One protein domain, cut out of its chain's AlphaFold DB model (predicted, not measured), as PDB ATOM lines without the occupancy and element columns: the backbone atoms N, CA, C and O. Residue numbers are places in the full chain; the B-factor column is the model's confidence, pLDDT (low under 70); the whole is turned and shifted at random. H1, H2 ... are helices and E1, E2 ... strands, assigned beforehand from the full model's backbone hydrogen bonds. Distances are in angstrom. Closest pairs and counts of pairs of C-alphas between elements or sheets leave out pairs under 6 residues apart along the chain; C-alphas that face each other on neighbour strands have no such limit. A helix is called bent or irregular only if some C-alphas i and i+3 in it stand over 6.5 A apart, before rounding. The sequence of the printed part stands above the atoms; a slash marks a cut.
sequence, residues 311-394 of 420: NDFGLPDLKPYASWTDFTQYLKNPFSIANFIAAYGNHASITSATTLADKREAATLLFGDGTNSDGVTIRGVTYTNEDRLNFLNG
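Overview. This is residues 311 to 394 of the 420 residues of an uncharacterized protein of Paracoccus marcusii (UniProt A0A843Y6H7). A two-strand hairpin, E1 and E2, sits at one end of a small helical body, and a tail without named elements, residues 311 to 323, runs out at the other end and makes much of the length. In the body H4 and H2 cross steeply as its core; H1 folds back on H2, H3 and strand E1 lie by H4, and H5 reaches from the end of H4 to the beginning of H1. The 84 printed residues include five named helices and two named strands, in the order H1 H2 H3 H4 E1 E2 H5; the sheet E1 - E2 is antiparallel and the class is mostly helix. The whole is only just compact, close to loose, with a radius of gyration of the C-alphas of 14.0 A, and is elongated, spanning 47 by 28 by 21 A.

Along the chain. E1 is residues 376 to 378, with C-alpha 376 at (110.756, 118.256, 132.943), and E2 is residues 381 to 383. H4, the longest helix, is residues 356 to 367 and 16.4 A long. H3 is residues 348 to 351. H2, residues 334 to 344, is 15.8 A long and only just irregular: C-alphas 335 and 338 are 6.6 A apart. H1, residues 324 to 329, begins with C-alpha 324 at (110.888, 107.414, 118.407). H5, residues 385 to 392, is 10.4 A long and ends with C-alpha 392 at (111.107, 112.114, 120.239).

Arrangement. E1 and E2 form an antiparallel hairpin, with N 376 and O 383 at 2.8 A and N 378 and O 381 at 2.8 A, within hydrogen-bond range. The closest C-alphas of H4 and E1, those of Ala 362 and Ile 378, are 6.2 A apart. H4 is the hub, touching three helices. It touches H2 at a steep tilt of 59 degrees, opposite ways, closest at the C-alphas of Ala 342 and Lys 359, 5.0 A. With residues 358 to 363 alone it touches H3, closest at the C-alphas of Ile 350 and Lys 359, 5.1 A. With residues 366 to 367 alone it touches H5, closest at the C-alphas of Leu 366 and Arg 388, 5.6 A. H1 and H2 form a helical hairpin at a shallow tilt of 33 degrees, only just short of steep; their closest C-alphas, those of Thr 328 and Pro 334, are 5.5 A apart. H1 and H5 only just touch, with 3 pairs of C-alphas within 8 A, the closest those of Trp 324 and Leu 392, 5.0 A. H2 and H5 are apart. Each O i to N i+4 pair is within hydrogen-bond range in H4 and H5, against 1 of 2 in H1 and 5 of 7 in H2; H3 is too short for such a pair.

Size, cuts and confidence. The two C-alphas farthest apart, those of Phe 313 and Gly 380, are 47.0 A apart. The printed part has no cut and no long link. The mean pLDDT of the printed part is 85.8, and residues 369 to 374, between H4 and E1, are under 70.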
ATOM      1  N   ASN A 311     115.656 100.105  99.839       93.62
ATOM      2  CA  ASN A 311     116.354 100.359  98.579       93.62
ATOM      3  C   ASN A 311     116.279  99.157  97.628       93.62
ATOM      4  O   ASN A 311     116.159  99.358  96.421       93.62
ATOM      5  N   ASP A 312     116.325  97.939  98.167       89.50
ATOM      6  CA  ASP A 312     116.324  96.707  97.376       89.50
ATOM      7  C   ASP A 312     114.927  96.356  96.838       89.50
ATOM      8  O   ASP A 312     114.789  95.971  95.677       89.50
ATOM      9  N   PHE A 313     113.880  96.508  97.660       88.56
ATOM     10  CA  PHE A 313     112.525  96.039  97.333       88.56
ATOM     11  C   PHE A 313     111.499  97.156  97.103       88.56
ATOM     12  O   PHE A 313     110.410  96.897  96.595       88.56
ATOM     13  N   GLY A 314     111.793  98.399  97.497       90.12
ATOM     14  CA  GLY A 314     110.881  99.538  97.337       90.12
ATOM     15  C   GLY A 314     109.609  99.484  98.194       90.12
ATOM     16  O   GLY A 314     108.704 100.296  97.990       90.12
ATOM     17  N   LEU A 315     109.517  98.555  99.154       87.88
ATOM     18  CA  LEU A 315     108.317  98.333  99.968       87.88
ATOM     19  C   LEU A 315     108.134  99.443 101.022       87.88
ATOM     20  O   LEU A 315     108.997  99.592 101.891       87.88
ATOM     21  N   PRO A 316     107.019 100.204 101.013       88.44
ATOM     22  CA  PRO A 316     106.806 101.320 101.940       88.44
ATOM     23  C   PRO A 316     106.928 100.953 103.426       88.44
ATOM     24  O   PRO A 316     107.444 101.757 104.201       88.44
ATOM     25  N   ASP A 317     106.532  99.735 103.802       86.75
ATOM     26  CA  ASP A 317     106.571  99.234 105.184       86.75
ATOM     27  C   ASP A 317     107.993  99.027 105.722       86.75
ATOM     28  O   ASP A 317     108.196  98.881 106.930       86.75
ATOM     29  N   LEU A 318     108.996  99.037 104.840       89.75
ATOM     30  CA  LEU A 318     110.408  98.880 105.183       89.75
ATOM     31  C   LEU A 318     111.147 100.217 105.278       89.75
ATOM     32  O   LEU A 318     112.348 100.220 105.528       89.75
ATOM     33  N   LYS A 319     110.464 101.360 105.135       90.75
ATOM     34  CA  LYS A 319     111.100 102.674 105.311       90.75
ATOM     35  C   LYS A 319     111.753 102.793 106.696       90.75
ATOM     36  O   LYS A 319     111.123 102.425 107.689       90.75
ATOM     37  N   PRO A 320     112.986 103.322 106.807       90.75
ATOM     38  CA  PRO A 320     113.605 103.579 108.106       90.75
ATOM     39  C   PRO A 320     112.683 104.403 108.997       90.75
ATOM     40  O   PRO A 320     112.044 105.336 108.510       90.75
ATOM     41  N   TYR A 321     112.636 104.075 110.288       90.25
ATOM     42  CA  TYR A 321     111.833 104.855 111.218       90.25
ATOM     43  C   TYR A 321     112.409 106.262 111.333       90.25
ATOM     44  O   TYR A 321     113.614 106.429 111.552       90.25
ATOM     45  N   ALA A 322     111.552 107.265 111.179       88.12
ATOM     46  CA  ALA A 322     111.955 108.664 111.202       88.12
ATOM     47  C   ALA A 322     112.237 109.163 112.626       88.12
ATOM     48  O   ALA A 322     112.992 110.118 112.812       88.12
ATOM     49  N   SER A 323     111.603 108.554 113.629       87.69
ATOM     50  CA  SER A 323     111.622 109.047 115.001       87.69
ATOM     51  C   SER A 323     111.224 107.983 116.032       87.69
ATOM     52  O   SER A 323     110.790 106.888 115.675       87.69
ATOM     53  N   TRP A 324     111.335 108.307 117.329       88.50
ATOM     54  CA  TRP A 324     110.888 107.414 118.407       88.50
ATOM     55  C   TRP A 324     109.375 107.273 118.380       88.50
ATOM     56  O   TRP A 324     108.860 106.177 118.581       88.50
ATOM     57  N   THR A 325     108.668 108.364 118.085       87.69
ATOM     58  CA  THR A 325     107.215 108.363 117.906       87.69
ATOM     59  C   THR A 325     106.789 107.477 116.740       87.69
ATOM     60  O   THR A 325     105.842 106.717 116.896       87.69
ATOM     61  N   ASP A 326     107.501 107.538 115.613       88.69
ATOM     62  CA  ASP A 326     107.253 106.678 114.453       88.69
ATOM     63  C   ASP A 326     107.483 105.205 114.819       88.69
ATOM     64  O   ASP A 326     106.571 104.391 114.734       88.69
ATOM     65  N   PHE A 327     108.648 104.880 115.392       90.00
ATOM     66  CA  PHE A 327     108.966 103.521 115.841       90.00
ATOM     67  C   PHE A 327     107.938 102.944 116.829       90.00
ATOM     68  O   PHE A 327     107.591 101.766 116.742       90.00
ATOM     69  N   THR A 328     107.410 103.770 117.739       90.38
ATOM     70  CA  THR A 328     106.417 103.350 118.746       90.38
ATOM     71  C   THR A 328     105.134 102.812 118.110       90.38
ATOM     72  O   THR A 328     104.522 101.908 118.670       90.38
ATOM     73  N   GLN A 329     104.738 103.321 116.939       90.00
ATOM     74  CA  GLN A 329     103.531 102.866 116.232       90.00
ATOM     75  C   GLN A 329     103.662 101.436 115.697       90.00
ATOM     76  O   GLN A 329     102.653 100.781 115.445       90.00
ATOM     77  N   TYR A 330     104.895 100.951 115.540       89.81
ATOM     78  CA  TYR A 330     105.202  99.630 114.990       89.81
ATOM     79  C   TYR A 330     105.680  98.626 116.050       89.81
ATOM     80  O   TYR A 330     105.944  97.468 115.721       89.81
ATOM     81  N   LEU A 331     105.789  99.037 117.318       90.69
ATOM     82  CA  LEU A 331     106.066  98.126 118.428       90.69
ATOM     83  C   LEU A 331     104.831  97.281 118.754       90.69
ATOM     84  O   LEU A 331     103.715  97.791 118.804       90.69
ATOM     85  N   LYS A 332     105.048  95.993 119.050       89.75
ATOM     86  CA  LYS A 332     103.993  95.106 119.562       89.75
ATOM     87  C   LYS A 332     103.492  95.565 120.926       89.75
ATOM     88  O   LYS A 332     102.287  95.660 121.124       89.75
ATOM     89  N   ASN A 333     104.417  95.952 121.804       92.81
ATOM     90  CA  ASN A 333     104.107  96.561 123.090       92.81
ATOM     91  C   ASN A 333     104.612  98.016 123.116       92.81
ATOM     92  O   ASN A 333     105.788  98.264 123.404       92.81
ATOM     93  N   PRO A 334     103.748  99.015 122.850       90.19
ATOM     94  CA  PRO A 334     104.151 100.422 122.807       90.19
ATOM     95  C   PRO A 334     104.827 100.915 124.092       90.19
ATOM     96  O   PRO A 334     105.733 101.740 124.031       90.19
ATOM     97  N   PHE A 335     104.452 100.380 125.259       87.69
ATOM     98  CA  PHE A 335     105.039 100.760 126.551       87.69
ATOM     99  C   PHE A 335     106.524 100.402 126.690       87.69
ATOM    100  O   PHE A 335     107.243 101.034 127.467       87.69
ATOM    101  N   SER A 336     107.026  99.450 125.903       92.00
ATOM    102  CA  SER A 336     108.448  99.105 125.897       92.00
ATOM    103  C   SER A 336     109.329 100.174 125.265       92.00
ATOM    104  O   SER A 336     110.552 100.115 125.414       92.00
ATOM    105  N   ILE A 337     108.745 101.192 124.622       91.19
ATOM    106  CA  ILE A 337     109.492 102.313 124.052       91.19
ATOM    107  C   ILE A 337     110.428 102.967 125.071       91.19
ATOM    108  O   ILE A 337     111.569 103.277 124.734       91.19
ATOM    109  N   ALA A 338     110.010 103.099 126.334       90.38
ATOM    110  CA  ALA A 338     110.849 103.668 127.385       90.38
ATOM    111  C   ALA A 338     112.114 102.822 127.620       90.38
ATOM    112  O   ALA A 338     113.200 103.367 127.807       90.38
ATOM    113  N   ASN A 339     112.014 101.491 127.534       92.19
ATOM    114  CA  ASN A 339     113.171 100.600 127.641       92.19
ATOM    115  C   ASN A 339     114.098 100.719 126.423       92.19
ATOM    116  O   ASN A 339     115.318 100.737 126.589       92.19
ATOM    117  N   PHE A 340     113.546 100.847 125.212       92.50
ATOM    118  CA  PHE A 340     114.347 101.064 124.003       92.50
ATOM    119  C   PHE A 340     115.057 102.421 124.017       92.50
ATOM    120  O   PHE A 340     116.253 102.479 123.728       92.50
ATOM    121  N   ILE A 341     114.367 103.488 124.425       91.75
ATOM    122  CA  ILE A 341     114.960 104.815 124.625       91.75
ATOM    123  C   ILE A 341     116.063 104.731 125.687       91.75
ATOM    124  O   ILE A 341     117.170 105.198 125.445       91.75
ATOM    125  N   ALA A 342     115.824 104.076 126.827       92.44
ATOM    126  CA  ALA A 342     116.835 103.918 127.875       92.44
ATOM    127  C   ALA A 342     118.086 103.153 127.402       92.44
ATOM    128  O   ALA A 342     119.196 103.430 127.864       92.44
ATOM    129  N   ALA A 343     117.916 102.181 126.501       91.44
ATOM    130  CA  ALA A 343     118.999 101.341 125.999       91.44
ATOM    131  C   ALA A 343     119.787 101.971 124.837       91.44
ATOM    132  O   ALA A 343     121.008 101.807 124.780       91.44
ATOM    133  N   TYR A 344     119.108 102.671 123.923       89.75
ATOM    134  CA  TYR A 344     119.672 103.132 122.646       89.75
ATOM    135  C   TYR A 344     119.585 104.649 122.422       89.75
ATOM    136  O   TYR A 344     120.130 105.152 121.441       89.75
ATOM    137  N   GLY A 345     118.920 105.393 123.304       87.81
ATOM    138  CA  GLY A 345     118.807 106.845 123.221       87.81
ATOM    139  C   GLY A 345     120.149 107.548 123.426       87.81
ATOM    140  O   GLY A 345     120.911 107.221 124.334       87.81
ATOM    141  N   ASN A 346     120.417 108.557 122.597       85.81
ATOM    142  CA  ASN A 346     121.635 109.374 122.659       85.81
ATOM    143  C   ASN A 346     121.464 110.672 123.471       85.81
ATOM    144  O   ASN A 346     122.374 111.498 123.505       85.81
ATOM    145  N   HIS A 347     120.298 110.873 124.090       87.75
ATOM    146  CA  HIS A 347     120.009 112.090 124.832       87.75
ATOM    147  C   HIS A 347     120.938 112.215 126.046       87.75
ATOM    148  O   HIS A 347     121.194 111.229 126.744       87.75
ATOM    149  N   ALA A 348     121.400 113.433 126.342       87.31
ATOM    150  CA  ALA A 348     122.389 113.684 127.391       87.31
ATOM    151  C   ALA A 348     121.960 113.147 128.770       87.31
ATOM    152  O   ALA A 348     122.784 112.619 129.520       87.31
ATOM    153  N   SER A 349     120.664 113.223 129.094       86.94
ATOM    154  CA  SER A 349     120.109 112.676 130.342       86.94
ATOM    155  C   SER A 349     120.201 111.146 130.449       86.94
ATOM    156  O   SER A 349     120.251 110.624 131.559       86.94
ATOM    157  N   ILE A 350     120.268 110.431 129.320       89.06
ATOM    158  CA  ILE A 350     120.414 108.969 129.258       89.06
ATOM    159  C   ILE A 350     121.896 108.591 129.285       89.06
ATOM    160  O   ILE A 350     122.306 107.707 130.037       89.06
ATOM    161  N   THR A 351     122.729 109.266 128.489       89.69
ATOM    162  CA  THR A 351     124.161 108.948 128.377       89.69
ATOM    163  C   THR A 351     124.952 109.311 129.634       89.69
ATOM    164  O   THR A 351     125.977 108.689 129.901       89.69
ATOM    165  N   SER A 352     124.488 110.295 130.413       89.75
ATOM    166  CA  SER A 352     125.092 110.680 131.700       89.75
ATOM    167  C   SER A 352     124.632 109.828 132.890       89.75
ATOM    168  O   SER A 352     125.214 109.924 133.972       89.75
ATOM    169  N   ALA A 353     123.603 108.994 132.723       90.44
ATOM    170  CA  ALA A 353     123.106 108.117 133.775       90.44
ATOM    171  C   ALA A 353     123.994 106.870 133.937       90.44
ATOM    172  O   ALA A 353     124.346 106.198 132.963       90.44
ATOM    173  N   THR A 354     124.335 106.538 135.184       91.56
ATOM    174  CA  THR A 354     125.251 105.434 135.521       91.56
ATOM    175  C   THR A 354     124.533 104.145 135.918       91.56
ATOM    176  O   THR A 354     125.140 103.078 135.847       91.56
ATOM    177  N   THR A 355     123.250 104.208 136.291       93.75
ATOM    178  CA  THR A 355     122.441 103.033 136.653       93.75
ATOM    179  C   THR A 355     121.364 102.744 135.599       93.75
ATOM    180  O   THR A 355     120.946 103.626 134.847       93.75
ATOM    181  N   LEU A 356     120.893 101.493 135.533       90.88
ATOM    182  CA  LEU A 356     119.772 101.122 134.655       90.88
ATOM    183  C   LEU A 356     118.456 101.783 135.082       90.88
ATOM    184  O   LEU A 356     117.641 102.116 134.223       90.88
ATOM    185  N   ALA A 357     118.253 101.971 136.389       92.56
ATOM    186  CA  ALA A 357     117.074 102.642 136.923       92.56
ATOM    187  C   ALA A 357     117.032 104.104 136.457       92.56
ATOM    188  O   ALA A 357     116.040 104.523 135.870       92.56
ATOM    189  N   ASP A 358     118.152 104.816 136.581       92.12
ATOM    190  CA  ASP A 358     118.282 106.216 136.173       92.12
ATOM    191  C   ASP A 358     118.072 106.396 134.662       92.12
ATOM    192  O   ASP A 358     117.460 107.367 134.221       92.12
ATOM    193  N   LYS A 359     118.570 105.455 133.846       92.44
ATOM    194  CA  LYS A 359     118.351 105.473 132.391       92.44
ATOM    195  C   LYS A 359     116.878 105.308 132.035       92.44
ATOM    196  O   LYS A 359     116.392 106.004 131.146       92.44
ATOM    197  N   ARG A 360     116.174 104.397 132.714       91.44
ATOM    198  CA  ARG A 360     114.732 104.185 132.520       91.44
ATOM    199  C   ARG A 360     113.926 105.385 132.986       91.44
ATOM    200  O   ARG A 360     113.044 105.815 132.261       91.44
ATOM    201  N   GLU A 361     114.257 105.949 134.140       90.88
ATOM    202  CA  GLU A 361     113.623 107.167 134.639       90.88
ATOM    203  C   GLU A 361     113.785 108.314 133.634       90.88
ATOM    204  O   GLU A 361     112.795 108.903 133.207       90.88
ATOM    205  N   ALA A 362     115.013 108.567 133.167       89.62
ATOM    206  CA  ALA A 362     115.277 109.575 132.147       89.62
ATOM    207  C   ALA A 362     114.482 109.313 130.858       89.62
ATOM    208  O   ALA A 362     113.902 110.241 130.301       89.62
ATOM    209  N   ALA A 363     114.421 108.067 130.389       90.62
ATOM    210  CA  ALA A 363     113.670 107.697 129.194       90.62
ATOM    211  C   ALA A 363     112.155 107.898 129.346       90.62
ATOM    212  O   ALA A 363     111.527 108.459 128.448       90.62
ATOM    213  N   THR A 364     111.577 107.492 130.478       89.19
ATOM    214  CA  THR A 364     110.155 107.692 130.793       89.19
ATOM    215  C   THR A 364     109.815 109.177 130.852       89.19
ATOM    216  O   THR A 364     108.836 109.613 130.253       89.19
ATOM    217  N   LEU A 365     110.662 109.972 131.511       88.06
ATOM    218  CA  LEU A 365     110.500 111.421 131.602       88.06
ATOM    219  C   LEU A 365     110.630 112.106 130.235       88.06
ATOM    220  O   LEU A 365     109.877 113.032 129.947       88.06
ATOM    221  N   LEU A 366     111.536 111.643 129.368       87.00
ATOM    222  CA  LEU A 366     111.652 112.140 127.994       87.00
ATOM    223  C   LEU A 366     110.408 111.804 127.166       87.00
ATOM    224  O   LEU A 366     109.861 112.706 126.530       87.00
ATOM    225  N   PHE A 367     109.944 110.552 127.217       85.00
ATOM    226  CA  PHE A 367     108.749 110.084 126.508       85.00
ATOM    227  C   PHE A 367     107.491 110.848 126.933       85.00
ATOM    228  O   PHE A 367     106.752 111.352 126.091       85.00
ATOM    229  N   GLY A 368     107.327 111.053 128.238       76.62
ATOM    230  CA  GLY A 368     106.234 111.819 128.816       76.62
ATOM    231  C   GLY A 368     105.071 110.991 129.321       76.62
ATOM    232  O   GLY A 368     104.818 109.876 128.886       76.62
ATOM    233  N   ASP A 369     104.354 111.607 130.249       65.62
ATOM    234  CA  ASP A 369     103.205 111.084 130.990       65.62
ATOM    235  C   ASP A 369     101.890 111.818 130.646       65.62
ATOM    236  O   ASP A 369     100.850 111.553 131.242       65.62
ATOM    237  N   GLY A 370     101.931 112.767 129.702       59.25
ATOM    238  CA  GLY A 370     100.775 113.560 129.276       59.25
ATOM    239  C   GLY A 370     100.451 114.804 130.120       59.25
ATOM    240  O   GLY A 370      99.488 115.486 129.784       59.25
ATOM    241  N   THR A 371     101.230 115.156 131.154       59.03
ATOM    242  CA  THR A 371     100.897 116.275 132.076       59.03
ATOM    243  C   THR A 371     101.809 117.507 131.978       59.03
ATOM    244  O   THR A 371     101.718 118.439 132.774       59.03
ATOM    245  N   ASN A 372     102.694 117.556 130.984       61.44
ATOM    246  CA  ASN A 372     103.846 118.457 131.014       61.44
ATOM    247  C   ASN A 372     103.517 119.875 130.527       61.44
ATOM    248  O   ASN A 372     103.671 120.150 129.339       61.44
ATOM    249  N   SER A 373     103.112 120.792 131.410       57.56
ATOM    250  CA  SER A 373     102.851 122.182 131.006       57.56
ATOM    251  C   SER A 373     104.124 123.001 130.747       57.56
ATOM    252  O   SER A 373     104.090 123.821 129.840       57.56
ATOM    253  N   ASP A 374     105.259 122.746 131.421       64.50
ATOM    254  CA  ASP A 374     106.414 123.677 131.390       64.50
ATOM    255  C   ASP A 374     107.812 123.015 131.472       64.50
ATOM    256  O   ASP A 374     108.754 123.560 132.047       64.50
ATOM    257  N   GLY A 375     107.984 121.838 130.862       72.75
ATOM    258  CA  GLY A 375     109.260 121.110 130.859       72.75
ATOM    259  C   GLY A 375     109.431 120.141 132.033       72.75
ATOM    260  O   GLY A 375     108.608 120.068 132.941       72.75
ATOM    261  N   VAL A 376     110.490 119.332 131.979       82.25
ATOM    262  CA  VAL A 376     110.756 118.256 132.943       82.25
ATOM    263  C   VAL A 376     112.184 118.329 133.443       82.25
ATOM    264  O   VAL A 376     113.138 118.361 132.667       82.25
ATOM    265  N   THR A 377     112.334 118.307 134.764       85.00
ATOM    266  CA  THR A 377     113.640 118.236 135.409       85.00
ATOM    267  C   THR A 377     114.089 116.788 135.513       85.00
ATOM    268  O   THR A 377     113.526 116.008 136.273       85.00
ATOM    269  N   ILE A 378     115.137 116.436 134.768       83.69
ATOM    270  CA  ILE A 378     115.776 115.121 134.814       83.69
ATOM    271  C   ILE A 378     117.161 115.319 135.417       83.69
ATOM    272  O   ILE A 378     118.001 116.010 134.840       83.69
ATOM    273  N   ARG A 379     117.407 114.718 136.587       80.56
ATOM    274  CA  ARG A 379     118.709 114.778 137.282       80.56
ATOM    275  C   ARG A 379     119.216 116.214 137.514       80.56
ATOM    276  O   ARG A 379     120.396 116.500 137.337       80.56
ATOM    277  N   GLY A 380     118.318 117.126 137.889       81.62
ATOM    278  CA  GLY A 380     118.659 118.525 138.185       81.62
ATOM    279  C   GLY A 380     118.831 119.431 136.961       81.62
ATOM    280  O   GLY A 380     119.145 120.605 137.133       81.62
ATOM    281  N   VAL A 381     118.599 118.921 135.746       82.00
ATOM    282  CA  VAL A 381     118.553 119.722 134.515       82.00
ATOM    283  C   VAL A 381     117.116 119.768 134.013       82.00
ATOM    284  O   VAL A 381     116.513 118.723 133.770       82.00
ATOM    285  N   THR A 382     116.563 120.969 133.866       85.94
ATOM    286  CA  THR A 382     115.227 121.172 133.294       85.94
ATOM    287  C   THR A 382     115.318 121.188 131.776       85.94
ATOM    288  O   THR A 382     115.944 122.072 131.196       85.94
ATOM    289  N   TYR A 383     114.695 120.201 131.144       83.88
ATOM    290  CA  TYR A 383     114.536 120.116 129.699       83.88
ATOM    291  C   TYR A 383     113.177 120.679 129.320       83.88
ATOM    292  O   TYR A 383     112.167 120.337 129.942       83.88
ATOM    293  N   THR A 384     113.134 121.526 128.298       86.00
ATOM    294  CA  THR A 384     111.860 122.077 127.836       86.00
ATOM    295  C   THR A 384     111.021 120.987 127.166       86.00
ATOM    296  O   THR A 384     111.526 119.954 126.714       86.00
ATOM    297  N   ASN A 385     109.711 121.211 127.071       82.81
ATOM    298  CA  ASN A 385     108.846 120.333 126.282       82.81
ATOM    299  C   ASN A 385     109.270 120.295 124.808       82.81
ATOM    300  O   ASN A 385     109.158 119.253 124.166       82.81
ATOM    301  N   GLU A 386     109.789 121.407 124.289       82.06
ATOM    302  CA  GLU A 386     110.314 121.484 122.930       82.06
ATOM    303  C   GLU A 386     111.540 120.580 122.745       82.06
ATOM    304  O   GLU A 386     111.567 119.803 121.794       82.06
ATOM    305  N   ASP A 387     112.498 120.579 123.679       81.19
ATOM    306  CA  ASP A 387     113.674 119.692 123.626       81.19
ATOM    307  C   ASP A 387     113.271 118.216 123.585       81.19
ATOM    308  O   ASP A 387     113.784 117.426 122.788       81.19
ATOM    309  N   ARG A 388     112.295 117.847 124.419       84.25
ATOM    310  CA  ARG A 388     111.763 116.485 124.488       84.25
ATOM    311  C   ARG A 388     111.052 116.082 123.206       84.25
ATOM    312  O   ARG A 388     111.323 115.012 122.667       84.25
ATOM    313  N   LEU A 389     110.167 116.937 122.696       82.06
ATOM    314  CA  LEU A 389     109.467 116.695 121.437       82.06
ATOM    315  C   LEU A 389     110.442 116.639 120.262       82.06
ATOM    316  O   LEU A 389     110.242 115.829 119.359       82.06
ATOM    317  N   ASN A 390     111.500 117.446 120.275       81.94
ATOM    318  CA  ASN A 390     112.546 117.398 119.265       81.94
ATOM    319  C   ASN A 390     113.270 116.050 119.300       81.94
ATOM    320  O   ASN A 390     113.321 115.371 118.276       81.94
ATOM    321  N   PHE A 391     113.703 115.592 120.475       84.19
ATOM    322  CA  PHE A 391     114.288 114.261 120.640       84.19
ATOM    323  C   PHE A 391     113.349 113.140 120.163       84.19
ATOM    324  O   PHE A 391     113.750 112.292 119.363       84.19
ATOM    325  N   LEU A 392     112.084 113.148 120.598       83.31
ATOM    326  CA  LEU A 392     111.107 112.114 120.239       83.31
ATOM    327  C   LEU A 392     110.795 112.085 118.744       83.31
ATOM    328  O   LEU A 392     110.627 111.000 118.192       83.31
ATOM    329  N   ASN A 393     110.772 113.251 118.096       82.69
ATOM    330  CA  ASN A 393     110.515 113.396 116.665       82.69
ATOM    331  C   ASN A 393     111.788 113.348 115.804       82.69
ATOM    332  O   ASN A 393     111.706 113.616 114.606       82.69
ATOM    333  N   GLY A 394     112.952 113.030 116.384       72.06
ATOM    334  CA  GLY A 394     114.223 112.972 115.654       72.06
ATOM    335  C   GLY A 394     114.672 114.325 115.081       72.06
ATOM    336  O   GLY A 394     115.468 114.367 114.145       72.06
TER     337      GLY A 394